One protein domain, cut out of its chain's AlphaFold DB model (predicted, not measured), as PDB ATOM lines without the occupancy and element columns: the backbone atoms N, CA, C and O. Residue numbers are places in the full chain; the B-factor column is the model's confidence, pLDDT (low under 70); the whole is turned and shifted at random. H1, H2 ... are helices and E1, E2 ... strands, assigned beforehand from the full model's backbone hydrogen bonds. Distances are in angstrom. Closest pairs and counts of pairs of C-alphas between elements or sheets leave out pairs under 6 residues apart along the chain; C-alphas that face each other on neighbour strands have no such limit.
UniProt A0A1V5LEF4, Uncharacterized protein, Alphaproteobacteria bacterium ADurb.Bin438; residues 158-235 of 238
ATOM      1  N   VAL A 158      31.910 -17.184  24.708       91.50
ATOM      2  CA  VAL A 158      32.215 -16.007  23.891       91.50
ATOM      3  C   VAL A 158      31.469 -16.170  22.567       91.50
ATOM      4  O   VAL A 158      31.830 -17.026  21.763       91.50
ATOM      5  N   LYS A 159      30.390 -15.406  22.366       91.19
ATOM      6  CA  LYS A 159      29.531 -15.512  21.176       91.19
ATOM      7  C   LYS A 159      30.260 -14.988  19.942       91.19
ATOM      8  O   LYS A 159      30.847 -13.911  19.979       91.19
ATOM      9  N   ASN A 160      30.170 -15.731  18.851       92.12
ATOM     10  CA  ASN A 160      30.743 -15.328  17.576       92.12
ATOM     11  C   ASN A 160      29.727 -14.517  16.759       92.12
ATOM     12  O   ASN A 160      28.614 -15.002  16.536       92.12
ATOM     13  N   PRO A 161      30.085 -13.303  16.303       89.69
ATOM     14  CA  PRO A 161      29.166 -12.423  15.581       89.69
ATOM     15  C   PRO A 161      28.715 -12.973  14.222       89.69
ATOM     16  O   PRO A 161      27.674 -12.553  13.723       89.69
ATOM     17  N   GLU A 162      29.459 -13.909  13.627       88.81
ATOM     18  CA  GLU A 162      29.119 -14.509  12.327       88.81
ATOM     19  C   GLU A 162      27.979 -15.541  12.437       88.81
ATOM     20  O   GLU A 162      27.382 -15.950  11.438       88.81
ATOM     21  N   ILE A 163      27.642 -15.974  13.657       90.06
ATOM     22  CA  ILE A 163      26.631 -17.005  13.894       90.06
ATOM     23  C   ILE A 163      25.293 -16.348  14.214       90.06
ATOM     24  O   ILE A 163      25.089 -15.772  15.280       90.06
ATOM     25  N   ILE A 164      24.332 -16.512  13.305       85.94
ATOM     26  CA  ILE A 164      22.953 -16.082  13.544       85.94
ATOM     27  C   ILE A 164      22.272 -17.120  14.453       85.94
ATOM     28  O   ILE A 164      22.097 -18.277  14.033       85.94
ATOM     29  N   PRO A 165      21.862 -16.747  15.683       81.75
ATOM     30  CA  PRO A 165      21.228 -17.679  16.604       81.75
ATOM     31  C   PRO A 165      19.953 -18.262  15.981       81.75
ATOM     32  O   PRO A 165      19.152 -17.556  15.372       81.75
ATOM     33  N   GLY A 166      19.791 -19.580  16.099       80.62
ATOM     34  CA  GLY A 166      18.636 -20.314  15.573       80.62
ATOM     35  C   GLY A 166      18.739 -20.767  14.111       80.62
ATOM     36  O   GLY A 166      17.981 -21.653  13.731       80.62
ATOM     37  N   ARG A 167      19.680 -20.246  13.305       85.81
ATOM     38  CA  ARG A 167      19.884 -20.722  11.917       85.81
ATOM     39  C   ARG A 167      20.873 -21.874  11.814       85.81
ATOM     40  O   ARG A 167      20.638 -22.831  11.089       85.81
ATOM     41  N   VAL A 168      21.984 -21.774  12.534       90.19
ATOM     42  CA  VAL A 168      23.069 -22.759  12.474       90.19
ATOM     43  C   VAL A 168      22.845 -23.801  13.562       90.19
ATOM     44  O   VAL A 168      22.697 -23.428  14.723       90.19
ATOM     45  N   LYS A 169      22.819 -25.096  13.232       91.56
ATOM     46  CA  LYS A 169      22.688 -26.193  14.217       91.56
ATOM     47  C   LYS A 169      24.044 -26.523  14.860       91.56
ATOM     48  O   LYS A 169      25.092 -26.105  14.376       91.56
ATOM     49  N   ARG A 170      24.047 -27.260  15.978       91.31
ATOM     50  CA  ARG A 170      25.297 -27.738  16.605       91.31
ATOM     51  C   ARG A 170      25.949 -28.815  15.738       91.31
ATOM     52  O   ARG A 170      25.240 -29.635  15.152       91.31
ATOM     53  N   CYS A 171      27.278 -28.838  15.684       90.31
ATOM     54  CA  CYS A 171      27.997 -29.927  15.021       90.31
ATOM     55  C   CYS A 171      27.628 -31.279  15.663       90.31
ATOM     56  O   CYS A 171      27.479 -31.365  16.883       90.31
ATOM     57  N   GLY A 172      27.400 -32.300  14.834       87.12
ATOM     58  CA  GLY A 172      26.844 -33.602  15.238       87.12
ATOM     59  C   GLY A 172      25.312 -33.702  15.165       87.12
ATOM     60  O   GLY A 172      24.784 -34.807  15.158       87.12
ATOM     61  N   ILE A 173      24.605 -32.568  15.081       89.75
ATOM     62  CA  ILE A 173      23.155 -32.505  14.802       89.75
ATOM     63  C   ILE A 173      22.903 -31.979  13.382       89.75
ATOM     64  O   ILE A 173      21.930 -32.360  12.740       89.75
ATOM     65  N   ALA A 174      23.759 -31.067  12.912       89.06
ATOM     66  CA  ALA A 174      23.751 -30.586  11.536       89.06
ATOM     67  C   ALA A 174      24.117 -31.703  10.548       89.06
ATOM     68  O   ALA A 174      24.917 -32.585  10.873       89.06
ATOM     69  N   GLU A 175      23.562 -31.634   9.340       88.25
ATOM     70  CA  GLU A 175      23.978 -32.497   8.234       88.25
ATOM     71  C   GLU A 175      25.379 -32.100   7.739       88.25
ATOM     72  O   GLU A 175      25.808 -30.963   7.915       88.25
ATOM     73  N   ILE A 176      26.095 -33.027   7.093       86.06
ATOM     74  CA  ILE A 176      27.489 -32.831   6.634       86.06
ATOM     75  C   ILE A 176      27.635 -31.628   5.678       86.06
ATOM     76  O   ILE A 176      28.673 -30.966   5.657       86.06
ATOM     77  N   TRP A 177      26.579 -31.334   4.915       87.25
ATOM     78  CA  TRP A 177      26.525 -30.253   3.928       87.25
ATOM     79  C   TRP A 177      26.036 -28.915   4.501       87.25
ATOM     80  O   TRP A 177      26.080 -27.898   3.810       87.25
ATOM     81  N   GLU A 178      25.568 -28.892   5.749       91.62
ATOM     82  CA  GLU A 178      25.138 -27.671   6.427       91.62
ATOM     83  C   GLU A 178      26.291 -27.096   7.267       91.62
ATOM     84  O   GLU A 178      27.056 -27.849   7.877       91.62
ATOM     85  N   PRO A 179      26.430 -25.761   7.370       92.00
ATOM     86  CA  PRO A 179      27.341 -25.180   8.346       92.00
ATOM     87  C   PRO A 179      26.870 -25.521   9.764       92.00
ATOM     88  O   PRO A 179      25.669 -25.542  10.056       92.00
ATOM     89  N   CYS A 180      27.815 -25.746  10.672       93.25
ATOM     90  CA  CYS A 180      27.515 -26.120  12.049       93.25
ATOM     91  C   CYS A 180      28.303 -25.274  13.050       93.25
ATOM     92  O   CYS A 180      29.380 -24.771  12.752       93.25
ATOM     93  N   ARG A 181      27.762 -25.088  14.257       93.19
ATOM     94  CA  ARG A 181      28.447 -24.372  15.343       93.19
ATOM     95  C   ARG A 181      29.101 -25.359  16.306       93.19
ATOM     96  O   ARG A 181      28.437 -26.279  16.799       93.19
ATOM     97  N   LEU A 182      30.393 -25.168  16.561       93.62
ATOM     98  CA  LEU A 182      31.218 -26.008  17.422       93.62
ATOM     99  C   LEU A 182      31.618 -25.238  18.682       93.62
ATOM    100  O   LEU A 182      32.114 -24.118  18.607       93.62
ATOM    101  N   PHE A 183      31.437 -25.867  19.841       93.38
ATOM    102  CA  PHE A 183      31.839 -25.306  21.127       93.38
ATOM    103  C   PHE A 183      33.189 -25.882  21.546       93.38
ATOM    104  O   PHE A 183      33.319 -27.099  21.688       93.38
ATOM    105  N   ILE A 184      34.185 -25.021  21.764       94.06
ATOM    106  CA  ILE A 184      35.517 -25.434  22.226       94.06
ATOM    107  C   ILE A 184      35.883 -24.655  23.479       94.06
ATOM    108  O   ILE A 184      36.046 -23.441  23.445       94.06
ATOM    109  N   SER A 185      36.060 -25.355  24.596       93.50
ATOM    110  CA  SER A 185      36.556 -24.749  25.831       93.50
ATOM    111  C   SER A 185      38.047 -24.427  25.742       93.50
ATOM    112  O   SER A 185      38.842 -25.273  25.302       93.50
ATOM    113  N   ASN A 186      38.449 -23.264  26.259       94.06
ATOM    114  CA  ASN A 186      39.852 -23.009  26.559       94.06
ATOM    115  C   ASN A 186      40.264 -23.845  27.782       94.06
ATOM    116  O   ASN A 186      39.985 -23.495  28.928       94.06
ATOM    117  N   SER A 187      40.918 -24.977  27.509       91.56
ATOM    118  CA  SER A 187      41.468 -25.873  28.532       91.56
ATOM    119  C   SER A 187      42.792 -25.374  29.119       91.56
ATOM    120  O   SER A 187      43.302 -25.982  30.057       91.56
ATOM    121  N   SER A 188      43.397 -24.339  28.528       91.50
ATOM    122  CA  SER A 188      44.620 -23.741  29.058       91.50
ATOM    123  C   SER A 188      44.313 -22.918  30.306       91.50
ATOM    124  O   SER A 188      43.191 -22.453  30.497       91.50
ATOM    125  N   ARG A 189      45.331 -22.713  31.146       93.50
ATOM    126  CA  ARG A 189      45.271 -21.763  32.269       93.50
ATOM    127  C   ARG A 189      45.498 -20.315  31.824       93.50
ATOM    128  O   ARG A 189      45.251 -19.402  32.599       93.50
ATOM    129  N   GLU A 190      45.958 -20.130  30.593       94.75
ATOM    130  CA  GLU A 190      46.273 -18.834  30.000       94.75
ATOM    131  C   GLU A 190      45.154 -18.358  29.074       94.75
ATOM    132  O   GLU A 190      44.431 -19.164  28.474       94.75
ATOM    133  N   GLU A 191      45.034 -17.040  28.943       94.12
ATOM    134  CA  GLU A 191      44.166 -16.421  27.950       94.12
ATOM    135  C   GLU A 191      44.711 -16.710  26.549       94.12
ATOM    136  O   GLU A 191      45.895 -16.521  26.277       94.12
ATOM    137  N   LYS A 192      43.844 -17.198  25.663       94.62
ATOM    138  CA  LYS A 192      44.207 -17.544  24.287       94.62
ATOM    139  C   LYS A 192      43.320 -16.793  23.318       94.62
ATOM    140  O   LYS A 192      42.143 -16.566  23.598       94.62
ATOM    141  N   LYS A 193      43.873 -16.449  22.159       95.06
ATOM    142  CA  LYS A 193      43.064 -15.961  21.042       95.06
ATOM    143  C   LYS A 193      42.246 -17.101  20.455       95.06
ATOM    144  O   LYS A 193      42.709 -18.247  20.431       95.06
ATOM    145  N   VAL A 194      41.073 -16.790  19.912       95.12
ATOM    146  CA  VAL A 194      40.250 -17.794  19.219       95.12
ATOM    147  C   VAL A 194      41.019 -18.456  18.079       95.12
ATOM    148  O   VAL A 194      40.892 -19.663  17.887       95.12
ATOM    149  N   LYS A 195      41.876 -17.704  17.378       94.88
ATOM    150  CA  LYS A 195      42.700 -18.238  16.287       94.88
ATOM    151  C   LYS A 195      43.485 -19.495  16.676       94.88
ATOM    152  O   LYS A 195      43.534 -20.453  15.917       94.88
ATOM    153  N   GLU A 196      44.030 -19.550  17.892       94.38
ATOM    154  CA  GLU A 196      44.766 -20.728  18.372       94.38
ATOM    155  C   GLU A 196      43.870 -21.960  18.565       94.38
ATOM    156  O   GLU A 196      44.341 -23.100  18.534       94.38
ATOM    157  N   LEU A 197      42.568 -21.750  18.767       94.94
ATOM    158  CA  LEU A 197      41.583 -22.820  18.885       94.94
ATOM    159  C   LEU A 197      41.149 -23.363  17.520       94.94
ATOM    160  O   LEU A 197      40.613 -24.473  17.483       94.94
ATOM    161  N   TYR A 198      41.414 -22.669  16.407       95.50
ATOM    162  CA  TYR A 198      41.061 -23.159  15.066       95.50
ATOM    163  C   TYR A 198      41.811 -24.429  14.697       95.50
ATOM    164  O   TYR A 198      41.202 -25.348  14.158       95.50
ATOM    165  N   LYS A 199      43.075 -24.561  15.107       95.25
ATOM    166  CA  LYS A 199      43.830 -25.813  14.962       95.25
ATOM    167  C   LYS A 199      43.205 -26.983  15.732       95.25
ATOM    168  O   LYS A 199      43.294 -28.137  15.327       95.25
ATOM    169  N   ARG A 200      42.562 -26.718  16.874       95.38
ATOM    170  CA  ARG A 200      41.817 -27.752  17.614       95.38
ATOM    171  C   ARG A 200      40.470 -28.034  16.944       95.38
ATOM    172  O   ARG A 200      40.066 -29.190  16.878       95.38
ATOM    173  N   ALA A 201      39.802 -27.002  16.434       94.81
ATOM    174  CA  ALA A 201      38.552 -27.131  15.696       94.81
ATOM    175  C   ALA A 201      38.723 -27.937  14.403       94.81
ATOM    176  O   ALA A 201      37.878 -28.781  14.107       94.81
ATOM    177  N   SER A 202      39.821 -27.737  13.676       94.94
ATOM    178  CA  SER A 202      40.131 -28.475  12.450       94.94
ATOM    179  C   SER A 202      40.336 -29.959  12.725       94.94
ATOM    180  O   SER A 202      39.724 -30.799  12.070       94.94
ATOM    181  N   ASN A 203      41.089 -30.294  13.773       94.81
ATOM    182  CA  ASN A 203      41.289 -31.683  14.188       94.81
ATOM    183  C   ASN A 203      39.979 -32.381  14.602       94.81
ATOM    184  O   ASN A 203      39.845 -33.584  14.404       94.81
ATOM    185  N   LEU A 204      39.020 -31.646  15.180       93.50
ATOM    186  CA  LEU A 204      37.727 -32.197  15.610       93.50
ATOM    187  C   LEU A 204      36.709 -32.315  14.470       93.50
ATOM    188  O   LEU A 204      35.924 -33.258  14.449       93.50
ATOM    189  N   SER A 205      36.690 -31.346  13.557       92.00
ATOM    190  CA  SER A 205      35.710 -31.272  12.464       92.00
ATOM    191  C   SER A 205      36.201 -31.880  11.152       92.00
ATOM    192  O   SER A 205      35.418 -31.993  10.217       92.00
ATOM    193  N   MET A 206      37.485 -32.246  11.066       91.88
ATOM    194  CA  MET A 206      38.169 -32.656   9.832       91.88
ATOM    195  C   MET A 206      38.167 -31.579   8.731       91.88
ATOM    196  O   MET A 206      38.559 -31.844   7.597       91.88
ATOM    197  N   VAL A 207      37.762 -30.347   9.054       93.06
ATOM    198  CA  VAL A 207      37.795 -29.195   8.149       93.06
ATOM    199  C   VAL A 207      39.168 -28.531   8.255       93.06
ATOM    200  O   VAL A 207      39.653 -28.319   9.366       93.06
ATOM    201  N   PRO A 208      39.818 -28.155   7.142       94.44
ATOM    202  CA  PRO A 208      41.121 -27.511   7.210       94.44
ATOM    203  C   PRO A 208      41.049 -26.133   7.886       94.44
ATOM    204  O   PRO A 208      40.092 -25.378   7.713       94.44
ATOM    205  N   GLU A 209      42.107 -25.787   8.625       94.75
ATOM    206  CA  GLU A 209      42.172 -24.585   9.469       94.75
ATOM    207  C   GLU A 209      41.902 -23.289   8.694       94.75
ATOM    208  O   GLU A 209      41.134 -22.452   9.158       94.75
ATOM    209  N   TYR A 210      42.436 -23.149   7.475       93.88
ATOM    210  CA  TYR A 210      42.240 -21.951   6.648       93.88
ATOM    211  C   TYR A 210      40.760 -21.695   6.299       93.88
ATOM    212  O   TYR A 210      40.333 -20.547   6.154       93.88
ATOM    213  N   LYS A 211      39.948 -22.755   6.174       94.81
ATOM    214  CA  LYS A 211      38.516 -22.644   5.856       94.81
ATOM    215  C   LYS A 211      37.726 -22.168   7.079       94.81
ATOM    216  O   LYS A 211      36.765 -21.415   6.951       94.81
ATOM    217  N   ILE A 212      38.165 -22.564   8.272       95.19
ATOM    218  CA  ILE A 212      37.621 -22.069   9.541       95.19
ATOM    219  C   ILE A 212      38.055 -20.611   9.763       95.19
ATOM    220  O   ILE A 212      37.216 -19.775  10.081       95.19
ATOM    221  N   ASP A 213      39.324 -20.268   9.528       94.38
ATOM    222  CA  ASP A 213      39.840 -18.900   9.720       94.38
ATOM    223  C   ASP A 213      39.125 -17.893   8.797       94.38
ATOM    224  O   ASP A 213      38.603 -16.871   9.242       94.38
ATOM    225  N   SER A 214      38.973 -18.237   7.513       93.81
ATOM    226  CA  SER A 214      38.280 -17.390   6.527       93.81
ATOM    227  C   SER A 214      36.791 -17.164   6.815       93.81
ATOM    228  O   SER A 214      36.254 -16.125   6.439       93.81
ATOM    229  N   THR A 215      36.122 -18.095   7.502       93.00
ATOM    230  CA  THR A 215      34.703 -17.957   7.879       93.00
ATOM    231  C   THR A 215      34.493 -17.242   9.210       93.00
ATOM    232  O   THR A 215      33.384 -16.796   9.487       93.00
ATOM    233  N   ASN A 216      35.539 -17.097  10.026       94.31
ATOM    234  CA  ASN A 216      35.471 -16.531  11.374       94.31
ATOM    235  C   ASN A 216      36.425 -15.333  11.550       94.31
ATOM    236  O   ASN A 216      36.949 -15.101  12.639       94.31
ATOM    237  N   LEU A 217      36.642 -14.547  10.492       93.19
ATOM    238  CA  LEU A 217      37.707 -13.538  10.432       93.19
ATOM    239  C   LEU A 217      37.635 -12.489  11.557       93.19
ATOM    240  O   LEU A 217      38.657 -12.086  12.111       93.19
ATOM    241  N   ARG A 218      36.420 -12.055  11.917       92.75
ATOM    242  CA  ARG A 218      36.201 -11.085  13.006       92.75
ATOM    243  C   ARG A 218      36.438 -11.700  14.379       92.75
ATOM    244  O   ARG A 218      36.972 -11.039  15.260       92.75
ATOM    245  N   TYR A 219      36.071 -12.966  14.526       94.75
ATOM    246  CA  TYR A 219      36.129 -13.699  15.783       94.75
ATOM    247  C   TYR A 219      37.551 -14.177  16.118       94.75
ATOM    248  O   TYR A 219      37.871 -14.396  17.280       94.75
ATOM    249  N   ALA A 220      38.443 -14.284  15.128       93.88
ATOM    250  CA  ALA A 220      39.810 -14.791  15.293       93.88
ATOM    251  C   ALA A 220      40.647 -14.044  16.350       93.88
ATOM    252  O   ALA A 220      41.503 -14.649  17.006       93.88
ATOM    253  N   ASN A 221      40.402 -12.741  16.518       94.62
ATOM    254  CA  ASN A 221      41.159 -11.875  17.424       94.62
ATOM    255  C   ASN A 221      40.574 -11.779  18.838       94.62
ATOM    256  O   ASN A 221      41.223 -11.185  19.703       94.62
ATOM    257  N   ASP A 222      39.405 -12.369  19.090       94.56
ATOM    258  CA  ASP A 222      38.787 -12.314  20.409       94.56
ATOM    259  C   ASP A 222      39.593 -13.132  21.428       94.56
ATOM    260  O   ASP A 222      40.177 -14.181  21.131       94.56
ATOM    261  N   ILE A 223      39.648 -12.621  22.656       94.31
ATOM    262  CA  ILE A 223      40.403 -13.227  23.752       94.31
ATOM    263  C   ILE A 223      39.465 -14.104  24.573       94.31
ATOM    264  O   ILE A 223      38.414 -13.659  25.041       94.31
ATOM    265  N   ILE A 224      39.871 -15.352  24.794       94.94
ATOM    266  CA  ILE A 224      39.114 -16.334  25.563       94.94
ATOM    267  C   ILE A 224      39.857 -16.657  26.851       94.94
ATOM    268  O   ILE A 224      40.948 -17.236  26.856       94.94
ATOM    269  N   LYS A 225      39.208 -16.315  27.963       94.75
ATOM    270  CA  LYS A 225      39.687 -16.587  29.318       94.75
ATOM    271  C   LYS A 225      39.720 -18.091  29.622       94.75
ATOM    272  O   LYS A 225      38.949 -18.856  29.035       94.75
ATOM    273  N   PRO A 226      40.577 -18.541  30.551       93.50
ATOM    274  CA  PRO A 226      40.564 -19.928  31.007       93.50
ATOM    275  C   PRO A 226      39.179 -20.304  31.554       93.50
ATOM    276  O   PRO A 226      38.564 -19.537  32.296       93.50
ATOM    277  N   GLY A 227      38.670 -21.475  31.163       90.06
ATOM    278  CA  GLY A 227      37.334 -21.947  31.550       90.06
ATOM    279  C   GLY A 227      36.167 -21.368  30.737       90.06
ATOM    280  O   GLY A 227      35.040 -21.822  30.914       90.06
ATOM    281  N   TYR A 228      36.420 -20.423  29.825       93.00
ATOM    282  CA  TYR A 228      35.422 -19.946  28.866       93.00
ATOM    283  C   TYR A 228      35.403 -20.831  27.614       93.00
ATOM    284  O   TYR A 228      36.341 -21.585  27.324       93.00
ATOM    285  N   ILE A 229      34.308 -20.746  26.868       93.31
ATOM    286  CA  ILE A 229      34.023 -21.563  25.693       93.31
ATOM    287  C   ILE A 229      33.941 -20.661  24.465       93.31
ATOM    288  O   ILE A 229      33.226 -19.664  24.460       93.31
ATOM    289  N   ALA A 230      34.664 -21.029  23.416       94.38
ATOM    290  CA  ALA A 230      34.564 -20.428  22.098       94.38
ATOM    291  C   ALA A 230      33.383 -21.022  21.330       94.38
ATOM    292  O   ALA A 230      33.190 -22.241  21.358       94.38
ATOM    293  N   GLU A 231      32.653 -20.193  20.591       93.94
ATOM    294  CA  GLU A 231      31.656 -20.639  19.619       93.94
ATOM    295  C   GLU A 231      32.203 -20.444  18.200       93.94
ATOM    296  O   GLU A 231      32.288 -19.331  17.695       93.94
ATOM    297  N   ILE A 232      32.617 -21.522  17.540       95.00
ATOM    298  CA  ILE A 232      33.287 -21.459  16.234       95.00
ATOM    299  C   ILE A 232      32.314 -21.924  15.151       95.00
ATOM    300  O   ILE A 232      31.684 -22.977  15.292       95.00
ATOM    301  N   LEU A 233      32.196 -21.159  14.064       95.06
ATOM    302  CA  LEU A 233      31.428 -21.567  12.892       95.06
ATOM    303  C   LEU A 233      32.275 -22.517  12.044       95.06
ATOM    304  O   LEU A 233      33.367 -22.162  11.606       95.06
ATOM    305  N   ILE A 234      31.771 -23.719  11.807       95.44
ATOM    306  CA  ILE A 234      32.409 -24.724  10.966       95.44
ATOM    307  C   ILE A 234      31.692 -24.745   9.611       95.44
ATOM    308  O   ILE A 234      30.483 -25.000   9.567       95.44
ATOM    309  N   PRO A 235      32.400 -24.464   8.505       93.94
ATOM    310  CA  PRO A 235      31.834 -24.576   7.168       93.94
ATOM    311  C   PRO A 235      31.652 -26.044   6.757       93.94
ATOM    312  O   PRO A 235      32.341 -26.917   7.288       93.94
TER     313      PRO A 235
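AT A GLANCE: This is residues 158 to 235 of the 238 residues of an uncharacterized protein of Alphaproteobacteria bacterium ADurb.Bin438 (UniProt A0A1V5LEF4). With little regular structure, this is a two-stranded antiparallel ribbon, E1 beside E2, with helices H1 and H2 on one side and long loops around. The printed part has 78 residues, under half in named elements, in chain order E1, H1, H2, E2: mixed, compact, radius of gyration of the C-alphas 11.6 A, spans 34 by 24 by 21 A.

HOW THE PARTS SIT: Look first at E1, residues 180 to 185, and E2, residues 229 to 234, antiparallel at 152 degrees: N 182 and O 232, 2.8 A, are within hydrogen-bond range. H1, residues 194 to 205, comes closest to E2 at C-alphas Val 194 and Ala 230, 6.9 A. H2, residues 209 to 215, touches H1 at C-alphas Ser 202 and Glu 209, 5.3 A, their closest, and is apart from E1. Every O i to N i+4 pair is within range in H2, 6 of 8 in H1.

IN THESE COORDINATES: Find C-alpha 180 at (27.515, -26.120, 12.049); E1 runs 16.5 A. E2 runs 15.1 A to C-alpha 234 at (32.409, -24.724, 10.966). H1 measures 15.7 A.

THE WHOLE: The link H2 to E2 is long; the printed part has no cut; no printed residue is under 70 in pLDDT.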